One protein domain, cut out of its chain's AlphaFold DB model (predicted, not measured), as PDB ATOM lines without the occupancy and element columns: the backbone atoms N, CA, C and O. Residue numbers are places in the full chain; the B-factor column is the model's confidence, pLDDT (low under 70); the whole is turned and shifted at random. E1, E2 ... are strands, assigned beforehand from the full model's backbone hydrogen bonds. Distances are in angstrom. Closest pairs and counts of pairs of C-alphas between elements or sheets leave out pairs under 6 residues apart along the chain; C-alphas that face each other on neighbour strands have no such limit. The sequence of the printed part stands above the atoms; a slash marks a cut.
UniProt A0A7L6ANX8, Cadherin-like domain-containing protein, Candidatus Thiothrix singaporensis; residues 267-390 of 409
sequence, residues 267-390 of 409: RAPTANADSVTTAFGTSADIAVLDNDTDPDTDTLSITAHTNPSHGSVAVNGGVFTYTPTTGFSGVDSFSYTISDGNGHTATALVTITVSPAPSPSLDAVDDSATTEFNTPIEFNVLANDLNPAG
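Overview. This is residues 267 to 390 of the 409 residues of the protein "Cadherin-like domain-containing protein" of Candidatus Thiothrix singaporensis (UniProt A0A7L6ANX8). With little regular structure, this is a small sandwich, two strand sheets partly face to face, and a long arm, residues 355 to 390, that runs out and folds back; residues 370 to 376 stand free. Strongly twisted E1 E7 E6 E3, mixed, faces antiparallel E2 E5 E4. The 124 printed residues have seven named strands, E1 to E7 in chain order, holding 46 residues: all strand. The whole is extended, radius of gyration of the C-alphas 25.1 A, spanning 91 by 25 by 19 A.

Arrangement. E6, residues 330 to 339, and E7, 345 to 354, form a hairpin, N 338 and O 346 2.8 A apart. E7 is parallel to E1, 274 to 278: N 276 and O 351, 3.0 A. E6 is antiparallel to E3, 301 to 305: N 303 and O 337, 2.8 A. E5, 319 to 324, is antiparallel to E2, 284 to 287: N 286 and O 320, 2.8 A. E5 and E4, 311 to 316, form a hairpin: N 314 and O 321, 3.1 A.

Along the chain. E6 spans 30.5 A, E7 29.3 A, first to last C-alpha. E1 begins at C-alpha 274 (30.212, 1.683, 29.744); E7 ends at C-alpha 354 (17.441, -1.918, 24.030).

Size, cuts and confidence. The farthest C-alphas, Asn 342 and Asn 374, are 91.0 A apart. The printed part has no cut. E2 to E3 is a long link. Residues 360 and 390 are under pLDDT 70.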
ATOM      1  N   ARG A 267      48.085  13.687  37.052       81.62
ATOM      2  CA  ARG A 267      47.968  12.836  35.870       81.62
ATOM      3  C   ARG A 267      46.522  12.834  35.424       81.62
ATOM      4  O   ARG A 267      45.614  12.834  36.232       81.62
ATOM      5  N   ALA A 268      46.328  12.789  34.110       81.56
ATOM      6  CA  ALA A 268      44.989  12.782  33.555       81.56
ATOM      7  C   ALA A 268      44.169  11.575  34.048       81.56
ATOM      8  O   ALA A 268      44.716  10.463  34.136       81.56
ATOM      9  N   PRO A 269      42.859  11.763  34.270       95.44
ATOM     10  CA  PRO A 269      41.973  10.669  34.601       95.44
ATOM     11  C   PRO A 269      41.822   9.724  33.407       95.44
ATOM     12  O   PRO A 269      42.099  10.066  32.255       95.44
ATOM     13  N   THR A 270      41.363   8.510  33.676       97.06
ATOM     14  CA  THR A 270      41.002   7.520  32.661       97.06
ATOM     15  C   THR A 270      39.501   7.287  32.717       97.06
ATOM     16  O   THR A 270      39.005   6.760  33.712       97.06
ATOM     17  N   ALA A 271      38.816   7.666  31.635       97.06
ATOM     18  CA  ALA A 271      37.408   7.358  31.420       97.06
ATOM     19  C   ALA A 271      37.279   5.998  30.719       97.06
ATOM     20  O   ALA A 271      37.869   5.797  29.650       97.06
ATOM     21  N   ASN A 272      36.531   5.067  31.299       97.38
ATOM     22  CA  ASN A 272      36.320   3.728  30.772       97.38
ATOM     23  C   ASN A 272      34.947   3.618  30.104       97.38
ATOM     24  O   ASN A 272      33.976   4.256  30.483       97.38
ATOM     25  N   ALA A 273      34.868   2.825  29.034       98.06
ATOM     26  CA  ALA A 273      33.615   2.669  28.307       98.06
ATOM     27  C   ALA A 273      32.589   1.872  29.124       98.06
ATOM     28  O   ALA A 273      32.915   0.842  29.720       98.06
ATOM     29  N   ASP A 274      31.333   2.299  29.047       98.50
ATOM     30  CA  ASP A 274      30.212   1.683  29.744       98.50
ATOM     31  C   ASP A 274      29.296   0.936  28.785       98.50
ATOM     32  O   ASP A 274      29.136   1.287  27.609       98.50
ATOM     33  N   SER A 275      28.625  -0.084  29.310       96.94
ATOM     34  CA  SER A 275      27.575  -0.776  28.574       96.94
ATOM     35  C   SER A 275      26.419  -1.154  29.479       96.94
ATOM     36  O   SER A 275      26.637  -1.704  30.559       96.94
ATOM     37  N   VAL A 276      25.195  -0.937  29.007       98.19
ATOM     38  CA  VAL A 276      23.978  -1.348  29.708       98.19
ATOM     39  C   VAL A 276      22.985  -1.974  28.736       98.19
ATOM     40  O   VAL A 276      22.917  -1.607  27.561       98.19
ATOM     41  N   THR A 277      22.180  -2.903  29.240       97.94
ATOM     42  CA  THR A 277      21.035  -3.460  28.517       97.94
ATOM     43  C   THR A 277      19.759  -3.100  29.256       97.94
ATOM     44  O   THR A 277      19.684  -3.261  30.472       97.94
ATOM     45  N   THR A 278      18.745  -2.655  28.521       97.44
ATOM     46  CA  THR A 278      17.411  -2.374  29.061       97.44
ATOM     47  C   THR A 278      16.329  -3.100  28.266       97.44
ATOM     48  O   THR A 278      16.527  -3.501  27.112       97.44
ATOM     49  N   ALA A 279      15.176  -3.312  28.894       95.50
ATOM     50  CA  ALA A 279      14.006  -3.858  28.224       95.50
ATOM     51  C   ALA A 279      13.392  -2.822  27.266       95.50
ATOM     52  O   ALA A 279      13.578  -1.611  27.416       95.50
ATOM     53  N   PHE A 280      12.630  -3.300  26.282       94.31
ATOM     54  CA  PHE A 280      11.903  -2.438  25.354       94.31
ATOM     55  C   PHE A 280      11.049  -1.402  26.104       94.31
ATOM     56  O   PHE A 280      10.313  -1.744  27.030       94.31
ATOM     57  N   GLY A 281      11.164  -0.130  25.713       93.50
ATOM     58  CA  GLY A 281      10.403   0.973  26.309       93.50
ATOM     59  C   GLY A 281      10.726   1.281  27.778       93.50
ATOM     60  O   GLY A 281       9.960   2.001  28.412       93.50
ATOM     61  N   THR A 282      11.822   0.746  28.329       96.69
ATOM     62  CA  THR A 282      12.202   0.925  29.739       96.69
ATOM     63  C   THR A 282      13.449   1.799  29.860       96.69
ATOM     64  O   THR A 282      14.432   1.590  29.145       96.69
ATOM     65  N   SER A 283      13.423   2.780  30.765       97.38
ATOM     66  CA  SER A 283      14.584   3.620  31.079       97.38
ATOM     67  C   SER A 283      15.660   2.842  31.839       97.38
ATOM     68  O   SER A 283      15.359   1.860  32.514       97.38
ATOM     69  N   ALA A 284      16.907   3.303  31.763       97.50
ATOM     70  CA  ALA A 284      18.027   2.717  32.495       97.50
ATOM     71  C   ALA A 284      18.878   3.796  33.162       97.50
ATOM     72  O   ALA A 284      19.178   4.809  32.534       97.50
ATOM     73  N   ASP A 285      19.291   3.536  34.401       97.94
ATOM     74  CA  ASP A 285      20.269   4.348  35.121       97.94
ATOM     75  C   ASP A 285      21.670   3.755  34.947       97.94
ATOM     76  O   ASP A 285      21.857   2.537  35.005       97.94
ATOM     77  N   ILE A 286      22.650   4.623  34.706       98.00
ATOM     78  CA  ILE A 286      24.014   4.260  34.319       98.00
ATOM     79  C   ILE A 286      24.986   5.083  35.170       98.00
ATOM     80  O   ILE A 286      25.149   6.281  34.940       98.00
ATOM     81  N   ALA A 287      25.607   4.451  36.167       97.69
ATOM     82  CA  ALA A 287      26.626   5.064  37.018       97.69
ATOM     83  C   ALA A 287      27.992   5.009  36.321       97.69
ATOM     84  O   ALA A 287      28.771   4.085  36.531       97.69
ATOM     85  N   VAL A 288      28.254   5.981  35.448       97.25
ATOM     86  CA  VAL A 288      29.438   5.961  34.569       97.25
ATOM     87  C   VAL A 288      30.751   6.187  35.317       97.25
ATOM     88  O   VAL A 288      31.787   5.738  34.873       97.25
ATOM     89  N   LEU A 289      30.722   6.835  36.487       95.69
ATOM     90  CA  LEU A 289      31.948   7.092  37.252       95.69
ATOM     91  C   LEU A 289      32.461   5.858  38.021       95.69
ATOM     92  O   LEU A 289      33.565   5.902  38.554       95.69
ATOM     93  N   ASP A 290      31.684   4.770  38.113       97.00
ATOM     94  CA  ASP A 290      32.024   3.599  38.939       97.00
ATOM     95  C   ASP A 290      33.239   2.818  38.408       97.00
ATOM     96  O   ASP A 290      33.936   2.149  39.177       97.00
ATOM     97  N   ASN A 291      33.480   2.866  37.096       97.12
ATOM     98  CA  ASN A 291      34.619   2.219  36.440       97.12
ATOM     99  C   ASN A 291      35.725   3.213  36.049       97.12
ATOM    100  O   ASN A 291      36.774   2.776  35.574       97.12
ATOM    101  N   ASP A 292      35.515   4.510  36.245       97.25
ATOM    102  CA  ASP A 292      36.490   5.547  35.947       97.25
ATOM    103  C   ASP A 292      37.520   5.663  37.066       97.25
ATOM    104  O   ASP A 292      37.258   5.382  38.237       97.25
ATOM    105  N   THR A 293      38.735   6.072  36.710       96.06
ATOM    106  CA  THR A 293      39.826   6.156  37.686       96.06
ATOM    107  C   THR A 293      40.690   7.370  37.453       96.06
ATOM    108  O   THR A 293      40.983   7.719  36.312       96.06
ATOM    109  N   ASP A 294      41.180   7.938  38.545       92.06
ATOM    110  CA  ASP A 294      42.228   8.940  38.523       92.06
ATOM    111  C   ASP A 294      43.497   8.394  39.209       92.06
ATOM    112  O   ASP A 294      43.400   7.862  40.323       92.06
ATOM    113  N   PRO A 295      44.688   8.467  38.582       85.75
ATOM    114  CA  PRO A 295      45.924   7.960  39.181       85.75
ATOM    115  C   PRO A 295      46.351   8.679  40.466       85.75
ATOM    116  O   PRO A 295      47.137   8.117  41.238       85.75
ATOM    117  N   ASP A 296      45.902   9.916  40.654       83.12
ATOM    118  CA  ASP A 296      46.152  10.770  41.812       83.12
ATOM    119  C   ASP A 296      44.975  10.747  42.804       83.12
ATOM    120  O   ASP A 296      45.052  11.346  43.876       83.12
ATOM    121  N   THR A 297      43.948   9.933  42.524       83.94
ATOM    122  CA  THR A 297      42.743   9.729  43.347       83.94
ATOM    123  C   THR A 297      41.895  10.987  43.526       83.94
ATOM    124  O   THR A 297      41.158  11.115  44.506       83.94
ATOM    125  N   ASP A 298      41.975  11.896  42.556       82.94
ATOM    126  CA  ASP A 298      41.133  13.081  42.507       82.94
ATOM    127  C   ASP A 298      39.652  12.722  42.317       82.94
ATOM    128  O   ASP A 298      39.282  11.685  41.758       82.94
ATOM    129  N   THR A 299      38.771  13.590  42.818       86.38
ATOM    130  CA  THR A 299      37.324  13.391  42.671       86.38
ATOM    131  C   THR A 299      36.906  13.687  41.238       86.38
ATOM    132  O   THR A 299      37.047  14.811  40.762       86.38
ATOM    133  N   LEU A 300      36.328  12.689  40.575       92.38
ATOM    134  CA  LEU A 300      35.876  12.805  39.196       92.38
ATOM    135  C   LEU A 300      34.483  13.429  39.103       92.38
ATOM    136  O   LEU A 300      33.585  13.126  39.890       92.38
ATOM    137  N   SER A 301      34.292  14.285  38.102       89.88
ATOM    138  CA  SER A 301      33.005  14.920  37.805       89.88
ATOM    139  C   SER A 301      32.721  14.943  36.307       89.88
ATOM    140  O   SER A 301      33.632  15.096  35.497       89.88
ATOM    141  N   ILE A 302      31.451  14.809  35.923       93.19
ATOM    142  CA  ILE A 302      31.023  14.888  34.523       93.19
ATOM    143  C   ILE A 302      30.902  16.361  34.128       93.19
ATOM    144  O   ILE A 302      30.186  17.126  34.771       93.19
ATOM    145  N   THR A 303      31.575  16.756  33.048       89.38
ATOM    146  CA  THR A 303      31.618  18.150  32.567       89.38
ATOM    147  C   THR A 303      30.913  18.354  31.230       89.38
ATOM    148  O   THR A 303      30.446  19.454  30.941       89.38
ATOM    149  N   ALA A 304      30.801  17.304  30.413       89.44
ATOM    150  CA  ALA A 304      30.097  17.352  29.139       89.44
ATOM    151  C   ALA A 304      29.560  15.973  28.746       89.44
ATOM    152  O   ALA A 304      30.084  14.943  29.168       89.44
ATOM    153  N   HIS A 305      28.535  15.958  27.897       97.00
ATOM    154  CA  HIS A 305      28.059  14.751  27.231       97.00
ATOM    155  C   HIS A 305      27.371  15.086  25.905       97.00
ATOM    156  O   HIS A 305      26.988  16.230  25.651       97.00
ATOM    157  N   THR A 306      27.208  14.077  25.055       96.56
ATOM    158  CA  THR A 306      26.362  14.150  23.856       96.56
ATOM    159  C   THR A 306      24.994  13.522  24.126       96.56
ATOM    160  O   THR A 306      24.767  12.929  25.181       96.56
ATOM    161  N   ASN A 307      24.062  13.688  23.187       94.50
ATOM    162  CA  ASN A 307      22.805  12.949  23.201       94.50
ATOM    163  C   ASN A 307      22.908  11.729  22.280       94.50
ATOM    164  O   ASN A 307      23.526  11.832  21.214       94.50
ATOM    165  N   PRO A 308      22.279  10.608  22.655       97.00
ATOM    166  CA  PRO A 308      22.169   9.453  21.782       97.00
ATOM    167  C   PRO A 308      21.211   9.705  20.605       97.00
ATOM    168  O   PRO A 308      20.447  10.671  20.598       97.00
ATOM    169  N   SER A 309      21.255   8.846  19.581       98.06
ATOM    170  CA  SER A 309      20.465   9.039  18.348       98.06
ATOM    171  C   SER A 309      19.024   8.551  18.477       98.06
ATOM    172  O   SER A 309      18.147   9.020  17.746       98.06
ATOM    173  N   HIS A 310      18.769   7.609  19.385       97.31
ATOM    174  CA  HIS A 310      17.475   6.947  19.534       97.31
ATOM    175  C   HIS A 310      16.927   7.001  20.964       97.31
ATOM    176  O   HIS A 310      16.021   6.245  21.317       97.31
ATOM    177  N   GLY A 311      17.374   7.967  21.761       96.81
ATOM    178  CA  GLY A 311      16.857   8.243  23.096       96.81
ATOM    179  C   GLY A 311      17.263   9.624  23.596       96.81
ATOM    180  O   GLY A 311      17.793  10.446  22.850       96.81
ATOM    181  N   SER A 312      17.026   9.873  24.875       97.38
ATOM    182  CA  SER A 312      17.521  11.047  25.591       97.38
ATOM    183  C   SER A 312      18.251  10.625  26.859       97.38
ATOM    184  O   SER A 312      18.008   9.543  27.399       97.38
ATOM    185  N   VAL A 313      19.151  11.485  27.330       97.81
ATOM    186  CA  VAL A 313      19.869  11.293  28.590       97.81
ATOM    187  C   VAL A 313      19.698  12.515  29.482       97.81
ATOM    188  O   VAL A 313      19.727  13.650  29.007       97.81
ATOM    189  N   ALA A 314      19.519  12.273  30.774       95.50
ATOM    190  CA  ALA A 314      19.601  13.286  31.819       95.50
ATOM    191  C   ALA A 314      20.699  12.879  32.804       95.50
ATOM    192  O   ALA A 314      20.790  11.705  33.156       95.50
ATOM    193  N   VAL A 315      21.527  13.828  33.234       93.75
ATOM    194  CA  VAL A 315      22.620  13.583  34.181       93.75
ATOM    195  C   VAL A 315      22.265  14.128  35.560       93.75
ATOM    196  O   VAL A 315      21.757  15.244  35.681       93.75
ATOM    197  N   ASN A 316      22.536  13.346  36.602       89.62
ATOM    198  CA  ASN A 316      22.468  13.782  37.992       89.62
ATOM    199  C   ASN A 316      23.697  13.256  38.745       89.62
ATOM    200  O   ASN A 316      23.797  12.067  39.053       89.62
ATOM    201  N   GLY A 317      24.661  14.145  38.997       90.12
ATOM    202  CA  GLY A 317      25.958  13.758  39.545       90.12
ATOM    203  C   GLY A 317      26.706  12.834  38.583       90.12
ATOM    204  O   GLY A 317      26.982  13.225  37.455       90.12
ATOM    205  N   GLY A 318      27.018  11.617  39.034       89.75
ATOM    206  CA  GLY A 318      27.706  10.584  38.246       89.75
ATOM    207  C   GLY A 318      26.788   9.590  37.527       89.75
ATOM    208  O   GLY A 318      27.287   8.625  36.954       89.75
ATOM    209  N   VAL A 319      25.464   9.779  37.587       95.81
ATOM    210  CA  VAL A 319      24.484   8.835  37.027       95.81
ATOM    211  C   VAL A 319      23.739   9.469  35.856       95.81
ATOM    212  O   VAL A 319      23.156  10.549  35.988       95.81
ATOM    213  N   PHE A 320      23.731   8.777  34.717       98.31
ATOM    214  CA  PHE A 320      22.882   9.098  33.575       98.31
ATOM    215  C   PHE A 320      21.609   8.259  33.588       98.31
ATOM    216  O   PHE A 320      21.682   7.035  33.649       98.31
ATOM    217  N   THR A 321      20.455   8.899  33.422       98.25
ATOM    218  CA  THR A 321      19.185   8.222  33.136       98.25
ATOM    219  C   THR A 321      18.918   8.280  31.634       98.25
ATOM    220  O   THR A 321      18.615   9.345  31.089       98.25
ATOM    221  N   TYR A 322      19.027   7.138  30.956       98.56
ATOM    222  CA  TYR A 322      18.675   6.971  29.545       98.56
ATOM    223  C   TYR A 322      17.192   6.631  29.388       98.56
ATOM    224  O   TYR A 322      16.683   5.715  30.036       98.56
ATOM    225  N   THR A 323      16.512   7.324  28.475       98.06
ATOM    226  CA  THR A 323      15.134   7.020  28.067       98.06
ATOM    227  C   THR A 323      15.095   6.742  26.561       98.06
ATOM    228  O   THR A 323      15.355   7.660  25.780       98.06
ATOM    229  N   PRO A 324      14.770   5.512  26.118       97.94
ATOM    230  CA  PRO A 324      14.668   5.210  24.694       97.94
ATOM    231  C   PRO A 324      13.494   5.954  24.054       97.94
ATOM    232  O   PRO A 324      12.445   6.158  24.667       97.94
ATOM    233  N   THR A 325      13.644   6.312  22.781       97.81
ATOM    234  CA  THR A 325      12.537   6.827  21.970       97.81
ATOM    235  C   THR A 325      11.465   5.748  21.834       97.81
ATOM    236  O   THR A 325      11.772   4.570  21.648       97.81
ATOM    237  N   THR A 326      10.191   6.137  21.895       94.81
ATOM    238  CA  THR A 326       9.063   5.213  21.736       94.81
ATOM    239  C   THR A 326       9.213   4.355  20.478       94.81
ATOM    240  O   THR A 326       9.348   4.878  19.374       94.81
ATOM    241  N   GLY A 327       9.150   3.032  20.644       91.12
ATOM    242  CA  GLY A 327       9.247   2.077  19.538       91.12
ATOM    243  C   GLY A 327      10.670   1.661  19.158       91.12
ATOM    244  O   GLY A 327      10.819   0.783  18.312       91.12
ATOM    245  N   PHE A 328      11.707   2.244  19.764       96.19
ATOM    246  CA  PHE A 328      13.085   1.867  19.476       96.19
ATOM    247  C   PHE A 328      13.481   0.542  20.148       96.19
ATOM    248  O   PHE A 328      13.190   0.297  21.318       96.19
ATOM    249  N   SER A 329      14.192  -0.291  19.392       96.12
ATOM    250  CA  SER A 329      14.943  -1.454  19.865       96.12
ATOM    251  C   SER A 329      16.234  -1.548  19.062       96.12
ATOM    252  O   SER A 329      16.217  -1.262  17.862       96.12
ATOM    253  N   GLY A 330      17.324  -1.992  19.680       96.88
ATOM    254  CA  GLY A 330      18.641  -2.034  19.051       96.88
ATOM    255  C   GLY A 330      19.709  -1.357  19.900       96.88
ATOM    256  O   GLY A 330      19.541  -1.188  21.106       96.88
ATOM    257  N   VAL A 331      20.826  -1.008  19.265       98.38
ATOM    258  CA  VAL A 331      21.974  -0.379  19.928       98.38
ATOM    259  C   VAL A 331      21.927   1.133  19.734       98.38
ATOM    260  O   VAL A 331      21.716   1.608  18.620       98.38
ATOM    261  N   ASP A 332      22.156   1.866  20.815       98.50
ATOM    262  CA  ASP A 332      22.285   3.319  20.857       98.50
ATOM    263  C   ASP A 332      23.553   3.693  21.637       98.50
ATOM    264  O   ASP A 332      24.115   2.860  22.357       98.50
ATOM    265  N   SER A 333      24.040   4.922  21.494       97.94
ATOM    266  CA  SER A 333      25.254   5.343  22.198       97.94
ATOM    267  C   SER A 333      25.370   6.848  22.371       97.94
ATOM    268  O   SER A 333      24.854   7.627  21.572       97.94
ATOM    269  N   PHE A 334      26.078   7.255  23.420       98.62
ATOM    270  CA  PHE A 334      26.477   8.641  23.652       98.62
ATOM    271  C   PHE A 334      27.857   8.684  24.314       98.62
ATOM    272  O   PHE A 334      28.337   7.683  24.842       98.62
ATOM    273  N   SER A 335      28.512   9.839  24.269       97.75
ATOM    274  CA  SER A 335      29.809  10.072  24.910       97.75
ATOM    275  C   SER A 335      29.665  10.987  26.118       97.75
ATOM    276  O   SER A 335      28.851  11.912  26.078       97.75
ATOM    277  N   TYR A 336      30.510  10.810  27.128       97.94
ATOM    278  CA  TYR A 336      30.634  11.720  28.268       97.94
ATOM    279  C   TYR A 336      32.100  12.088  28.513       97.94
ATOM    280  O   TYR A 336      33.001  11.352  28.115       97.94
ATOM    281  N   THR A 337      32.322  13.240  29.144       93.88
ATOM    282  CA  THR A 337      33.645  13.762  29.500       93.88
ATOM    283  C   THR A 337      33.719  13.998  31.002       93.88
ATOM    284  O   THR A 337      32.896  14.733  31.554       93.88
ATOM    285  N   ILE A 338      34.725  13.410  31.645       96.38
ATOM    286  CA  ILE A 338      35.040  13.597  33.065       96.38
ATOM    287  C   ILE A 338      36.184  14.593  33.251       96.38
ATOM    288  O   ILE A 338      37.028  14.734  32.367       96.38
ATOM    289  N   SER A 339      36.220  15.264  34.401       90.06
ATOM    290  CA  SER A 339      37.337  16.090  34.866       90.06
ATOM    291  C   SER A 339      37.758  15.694  36.277       90.06
ATOM    292  O   SER A 339      36.905  15.360  37.101       90.06
ATOM    293  N   ASP A 340      39.061  15.793  36.532       81.69
ATOM    294  CA  ASP A 340      39.708  15.651  37.843       81.69
ATOM    295  C   ASP A 340      39.578  16.912  38.730       81.69
ATOM    296  O   ASP A 340      39.995  16.913  39.883       81.69
ATOM    297  N   GLY A 341      39.035  18.021  38.203       79.44
ATOM    298  CA  GLY A 341      38.985  19.318  38.897       79.44
ATOM    299  C   GLY A 341      40.333  20.055  38.973       79.44
ATOM    300  O   GLY A 341      40.386  21.184  39.461       79.44
ATOM    301  N   ASN A 342      41.397  19.456  38.435       76.12
ATOM    302  CA  ASN A 342      42.786  19.912  38.495       76.12
ATOM    303  C   ASN A 342      43.403  20.139  37.101       76.12
ATOM    304  O   ASN A 342      44.621  20.280  36.959       76.12
ATOM    305  N   GLY A 343      42.560  20.240  36.070       70.31
ATOM    306  CA  GLY A 343      42.929  20.706  34.733       70.31
ATOM    307  C   GLY A 343      43.033  19.616  33.668       70.31
ATOM    308  O   GLY A 343      43.280  19.961  32.510       70.31
ATOM    309  N   HIS A 344      42.800  18.342  34.006       79.12
ATOM    310  CA  HIS A 344      42.711  17.268  33.019       79.12
ATOM    311  C   HIS A 344      41.281  16.763  32.832       79.12
ATOM    312  O   HIS A 344      40.397  16.896  33.685       79.12
ATOM    313  N   THR A 345      41.057  16.179  31.657       88.19
ATOM    314  CA  THR A 345      39.787  15.573  31.272       88.19
ATOM    315  C   THR A 345      40.009  14.297  30.468       88.19
ATOM    316  O   THR A 345      41.051  14.117  29.834       88.19
ATOM    317  N   ALA A 346      39.009  13.418  30.472       87.38
ATOM    318  CA  ALA A 346      38.968  12.218  29.643       87.38
ATOM    319  C   ALA A 346      37.548  11.970  29.126       87.38
ATOM    320  O   ALA A 346      36.579  12.380  29.757       87.38
ATOM    321  N   THR A 347      37.425  11.313  27.971       95.00
ATOM    322  CA  THR A 347      36.137  11.047  27.312       95.00
ATOM    323  C   THR A 347      35.966   9.557  27.064       95.00
ATOM    324  O   THR A 347      36.879   8.921  26.539       95.00
ATOM    325  N   ALA A 348      34.778   9.031  27.357       97.06
ATOM    326  CA  ALA A 348      34.406   7.646  27.092       97.06
ATOM    327  C   ALA A 348      33.045   7.534  26.391       97.06
ATOM    328  O   ALA A 348      32.314   8.515  26.219       97.06
ATOM    329  N   LEU A 349      32.742   6.319  25.924       98.00
ATOM    330  CA  LEU A 349      31.507   5.965  25.227       98.00
ATOM    331  C   LEU A 349      30.631   5.098  26.131       98.00
ATOM    332  O   LEU A 349      31.105   4.107  26.679       98.00
ATOM    333  N   VAL A 350      29.341   5.411  26.180       98.69
ATOM    334  CA  VAL A 350      28.305   4.548  26.747       98.69
ATOM    335  C   VAL A 350      27.563   3.862  25.606       98.69
ATOM    336  O   VAL A 350      27.050   4.524  24.703       98.69
ATOM    337  N   THR A 351      27.487   2.533  25.648       98.44
ATOM    338  CA  THR A 351      26.716   1.717  24.700       98.44
ATOM    339  C   THR A 351      25.461   1.174  25.375       98.44
ATOM    340  O   THR A 351      25.540   0.462  26.373       98.44
ATOM    341  N   ILE A 352      24.290   1.463  24.815       98.75
ATOM    342  CA  ILE A 352      23.006   0.982  25.325       98.75
ATOM    343  C   ILE A 352      22.432  -0.038  24.353       98.75
ATOM    344  O   ILE A 352      22.308   0.237  23.164       98.75
ATOM    345  N   THR A 353      22.035  -1.204  24.858       98.44
ATOM    346  CA  THR A 353      21.264  -2.189  24.088       98.44
ATOM    347  C   THR A 353      19.826  -2.231  24.593       98.44
ATOM    348  O   THR A 353      19.559  -2.655  25.716       98.44
ATOM    349  N   VAL A 354      18.878  -1.807  23.761       98.31
ATOM    350  CA  VAL A 354      17.441  -1.918  24.030       98.31
ATOM    351  C   VAL A 354      16.938  -3.227  23.438       98.31
ATOM    352  O   VAL A 354      17.023  -3.449  22.227       98.31
ATOM    353  N   SER A 355      16.417  -4.097  24.302       95.81
ATOM    354  CA  SER A 355      15.898  -5.408  23.909       95.81
ATOM    355  C   SER A 355      14.782  -5.279  22.859       95.81
ATOM    356  O   SER A 355      14.070  -4.270  22.851       95.81
ATOM    357  N   PRO A 356      14.593  -6.283  21.982       91.50
ATOM    358  CA  PRO A 356      13.491  -6.295  21.027       91.50
ATOM    359  C   PRO A 356      12.139  -6.077  21.706       91.50
ATOM    360  O   PRO A 356      11.934  -6.491  22.850       91.50
ATOM    361  N   ALA A 357      11.205  -5.467  20.975       87.56
ATOM    362  CA  ALA A 357       9.821  -5.400  21.418       87.56
ATOM    363  C   ALA A 357       9.294  -6.816  21.723       87.56
ATOM    364  O   ALA A 357       9.608  -7.749  20.973       87.56
ATOM    365  N   PRO A 358       8.488  -6.997  22.786       79.19
ATOM    366  CA  PRO A 358       7.789  -8.255  23.011       79.19
ATOM    367  C   PRO A 358       7.016  -8.632  21.746       79.19
ATOM    368  O   PRO A 358       6.287  -7.800  21.203       79.19
ATOM    369  N   SER A 359       7.190  -9.862  21.255       70.25
ATOM    370  CA  SER A 359       6.433 -10.322  20.091       70.25
ATOM    371  C   SER A 359       4.950 -10.396  20.465       70.25
ATOM    372  O   SER A 359       4.607 -11.138  21.386       70.25
ATOM    373  N   PRO A 360       4.051  -9.678  19.768       64.94
ATOM    374  CA  PRO A 360       2.616  -9.779  20.010       64.94
ATOM    375  C   PRO A 360       2.001 -11.024  19.350       64.94
ATOM    376  O   PRO A 360       0.780 -11.151  19.317       64.94
ATOM    377  N   SER A 361       2.810 -11.913  18.757       73.88
ATOM    378  CA  SER A 361       2.297 -13.104  18.085       73.88
ATOM    379  C   SER A 361       1.609 -14.021  19.090       73.88
ATOM    380  O   SER A 361       2.223 -14.435  20.073       73.88
ATOM    381  N   LEU A 362       0.349 -14.342  18.810       82.75
ATOM    382  CA  LEU A 362      -0.379 -15.394  19.507       82.75
ATOM    383  C   LEU A 362       0.340 -16.731  19.291       82.75
ATOM    384  O   LEU A 362       0.834 -16.988  18.191       82.75
ATOM    385  N   ASP A 363       0.382 -17.552  20.332       86.81
ATOM    386  CA  ASP A 363       0.889 -18.919  20.274       86.81
ATOM    387  C   ASP A 363      -0.308 -19.867  20.338       86.81
ATOM    388  O   ASP A 363      -0.977 -19.931  21.370       86.81
ATOM    389  N   ALA A 364      -0.618 -20.510  19.212       88.94
ATOM    390  CA  ALA A 364      -1.666 -21.520  19.124       88.94
ATOM    391  C   ALA A 364      -1.010 -22.898  19.239       88.94
ATOM    392  O   ALA A 364      -0.208 -23.270  18.377       88.94
ATOM    393  N   VAL A 365      -1.318 -23.626  20.306       92.50
ATOM    394  CA  VAL A 365      -0.686 -24.905  20.621       92.50
ATOM    395  C   VAL A 365      -1.572 -26.038  20.116       92.50
ATOM    396  O   VAL A 365      -2.766 -26.071  20.384       92.50
ATOM    397  N   ASP A 366      -0.986 -26.993  19.387       92.50
ATOM    398  CA  ASP A 366      -1.736 -28.127  18.843       92.50
ATOM    399  C   ASP A 366      -2.458 -28.913  19.951       92.50
ATOM    400  O   ASP A 366      -1.842 -29.451  20.878       92.50
ATOM    401  N   ASP A 367      -3.772 -29.046  19.799       91.62
ATOM    402  CA  ASP A 367      -4.608 -29.843  20.684       91.62
ATOM    403  C   ASP A 367      -4.845 -31.246  20.147       91.62
ATOM    404  O   ASP A 367      -4.991 -31.493  18.947       91.62
ATOM    405  N   SER A 368      -4.994 -32.189  21.073       91.06
ATOM    406  CA  SER A 368      -5.492 -33.519  20.754       91.06
ATOM    407  C   SER A 368      -6.537 -33.954  21.770       91.06
ATOM    408  O   SER A 368      -6.423 -33.702  22.968       91.06
ATOM    409  N   ALA A 369      -7.572 -34.619  21.271       90.38
ATOM    410  CA  ALA A 369      -8.646 -35.176  22.071       90.38
ATOM    411  C   ALA A 369      -9.039 -36.533  21.484       90.38
ATOM    412  O   ALA A 369      -9.081 -36.716  20.267       90.38
ATOM    413  N   THR A 370      -9.335 -37.493  22.354       90.69
ATOM    414  CA  THR A 370      -9.823 -38.821  21.971       90.69
ATOM    415  C   THR A 370     -11.152 -39.076  22.649       90.69
ATOM    416  O   THR A 370     -11.329 -38.719  23.812       90.69
ATOM    417  N   THR A 371     -12.061 -39.733  21.945       91.56
ATOM    418  CA  THR A 371     -13.365 -40.120  22.480       91.56
ATOM    419  C   THR A 371     -13.682 -41.561  22.107       91.56
ATOM    420  O   THR A 371     -13.108 -42.106  21.159       91.56
ATOM    421  N   GLU A 372     -14.573 -42.192  22.864       92.31
ATOM    422  CA  GLU A 372     -15.062 -43.529  22.549       92.31
ATOM    423  C   GLU A 372     -16.017 -43.509  21.351       92.31
ATOM    424  O   GLU A 372     -16.562 -42.473  20.954       92.31
ATOM    425  N   PHE A 373     -16.246 -44.691  20.777       85.25
ATOM    426  CA  PHE A 373     -17.192 -44.874  19.684       85.25
ATOM    427  C   PHE A 373     -18.557 -44.258  20.023       85.25
ATOM    428  O   PHE A 373     -19.115 -44.499  21.094       85.25
ATOM    429  N   ASN A 374     -19.087 -43.457  19.093       87.62
ATOM    430  CA  ASN A 374     -20.363 -42.749  19.224       87.62
ATOM    431  C   ASN A 374     -20.510 -41.879  20.486       87.62
ATOM    432  O   ASN A 374     -21.633 -41.580  20.896       87.62
ATOM    433  N   THR A 375     -19.402 -41.436  21.081       90.00
ATOM    434  CA  THR A 375     -19.415 -40.566  22.261       90.00
ATOM    435  C   THR A 375     -18.943 -39.162  21.879       90.00
ATOM    436  O   THR A 375     -17.811 -39.001  21.424       90.00
ATOM    437  N   PRO A 376     -19.774 -38.117  22.026       90.31
ATOM    438  CA  PRO A 376     -19.327 -36.736  21.856       90.31
ATOM    439  C   PRO A 376     -18.309 -36.336  22.932       90.31
ATOM    440  O   PRO A 376     -18.436 -36.747  24.084       90.31
ATOM    441  N   ILE A 377     -17.343 -35.490  22.571       91.94
ATOM    442  CA  ILE A 377     -16.397 -34.871  23.507       91.94
ATOM    443  C   ILE A 377     -16.430 -33.351  23.351       91.94
ATOM    444  O   ILE A 377     -16.524 -32.835  22.238       91.94
ATOM    445  N   GLU A 378     -16.348 -32.647  24.475       91.38
ATOM    446  CA  GLU A 378     -16.169 -31.201  24.550       91.38
ATOM    447  C   GLU A 378     -14.807 -30.926  25.189       91.38
ATOM    448  O   GLU A 378     -14.467 -31.519  26.215       91.38
ATOM    449  N   PHE A 379     -14.007 -30.059  24.574       90.06
ATOM    450  CA  PHE A 379     -12.707 -29.655  25.100       90.06
ATOM    451  C   PHE A 379     -12.403 -28.210  24.703       90.06
ATOM    452  O   PHE A 379     -12.903 -27.708  23.695       90.06
ATOM    453  N   ASN A 380     -11.615 -27.530  25.533       90.44
ATOM    454  CA  ASN A 380     -11.248 -26.137  25.326       90.44
ATOM    455  C   ASN A 380      -9.893 -26.049  24.619       90.44
ATOM    456  O   ASN A 380      -8.868 -26.261  25.259       90.44
ATOM    457  N   VAL A 381      -9.912 -25.689  23.338       90.88
ATOM    458  CA  VAL A 381      -8.703 -25.466  22.524       90.88
ATOM    459  C   VAL A 381      -7.923 -24.213  22.930       90.88
ATOM    460  O   VAL A 381      -6.746 -24.096  22.665       90.88
ATOM    461  N   LEU A 382      -8.548 -23.267  23.640       92.56
ATOM    462  CA  LEU A 382      -7.857 -22.057  24.104       92.56
ATOM    463  C   LEU A 382      -7.127 -22.267  25.442       92.56
ATOM    464  O   LEU A 382      -6.682 -21.299  26.057       92.56
ATOM    465  N   ALA A 383      -7.104 -23.492  25.978       91.88
ATOM    466  CA  ALA A 383      -6.607 -23.756  27.329       91.88
ATOM    467  C   ALA A 383      -5.074 -23.684  27.444       91.88
ATOM    468  O   ALA A 383      -4.560 -23.366  28.517       91.88
ATOM    469  N   ASN A 384      -4.366 -24.010  26.366       90.19
ATOM    470  CA  ASN A 384      -2.905 -24.044  26.231       90.19
ATOM    471  C   ASN A 384      -2.363 -22.958  25.285       90.19
ATOM    472  O   ASN A 384      -1.148 -22.789  25.214       90.19
ATOM    473  N   ASP A 385      -3.237 -22.211  24.619       92.31
ATOM    474  CA  ASP A 385      -2.871 -21.069  23.790       92.31
ATOM    475  C   ASP A 385      -2.432 -19.861  24.633       92.31
ATOM    476  O   ASP A 385      -2.940 -19.608  25.732       92.31
ATOM    477  N   LEU A 386      -1.519 -19.051  24.092       88.19
ATOM    478  CA  LEU A 386      -0.984 -17.875  24.775       88.19
ATOM    479  C   LEU A 386      -1.200 -16.598  23.959       88.19
ATOM    480  O   LEU A 386      -0.893 -16.518  22.771       88.19
ATOM    481  N   ASN A 387      -1.657 -15.549  24.647       86.50
ATOM    482  CA  ASN A 387      -1.586 -14.172  24.168       86.50
ATOM    483  C   ASN A 387      -0.546 -13.394  24.991       86.50
ATOM    484  O   ASN A 387      -0.873 -12.903  26.078       86.50
ATOM    485  N   PRO A 388       0.689 -13.236  24.485       76.19
ATOM    486  CA  PRO A 388       1.744 -12.513  25.192       76.19
ATOM    487  C   PRO A 388       1.432 -11.032  25.448       76.19
ATOM    488  O   PRO A 388       1.978 -10.447  26.380       76.19
ATOM    489  N   ALA A 389       0.549 -10.417  24.653       74.25
ATOM    490  CA  ALA A 389       0.138  -9.020  24.818       74.25
ATOM    491  C   ALA A 389      -0.980  -8.832  25.864       74.25
ATOM    492  O   ALA A 389      -1.343  -7.699  26.185       74.25
ATOM    493  N   GLY A 390      -1.527  -9.929  26.401       68.31
ATOM    494  CA  GLY A 390      -2.710  -9.914  27.254       68.31
ATOM    495  C   GLY A 390      -4.009  -9.685  26.469       68.31
ATOM    496  O   GLY A 390      -4.026  -9.139  25.367       68.31
TER     497      GLY A 390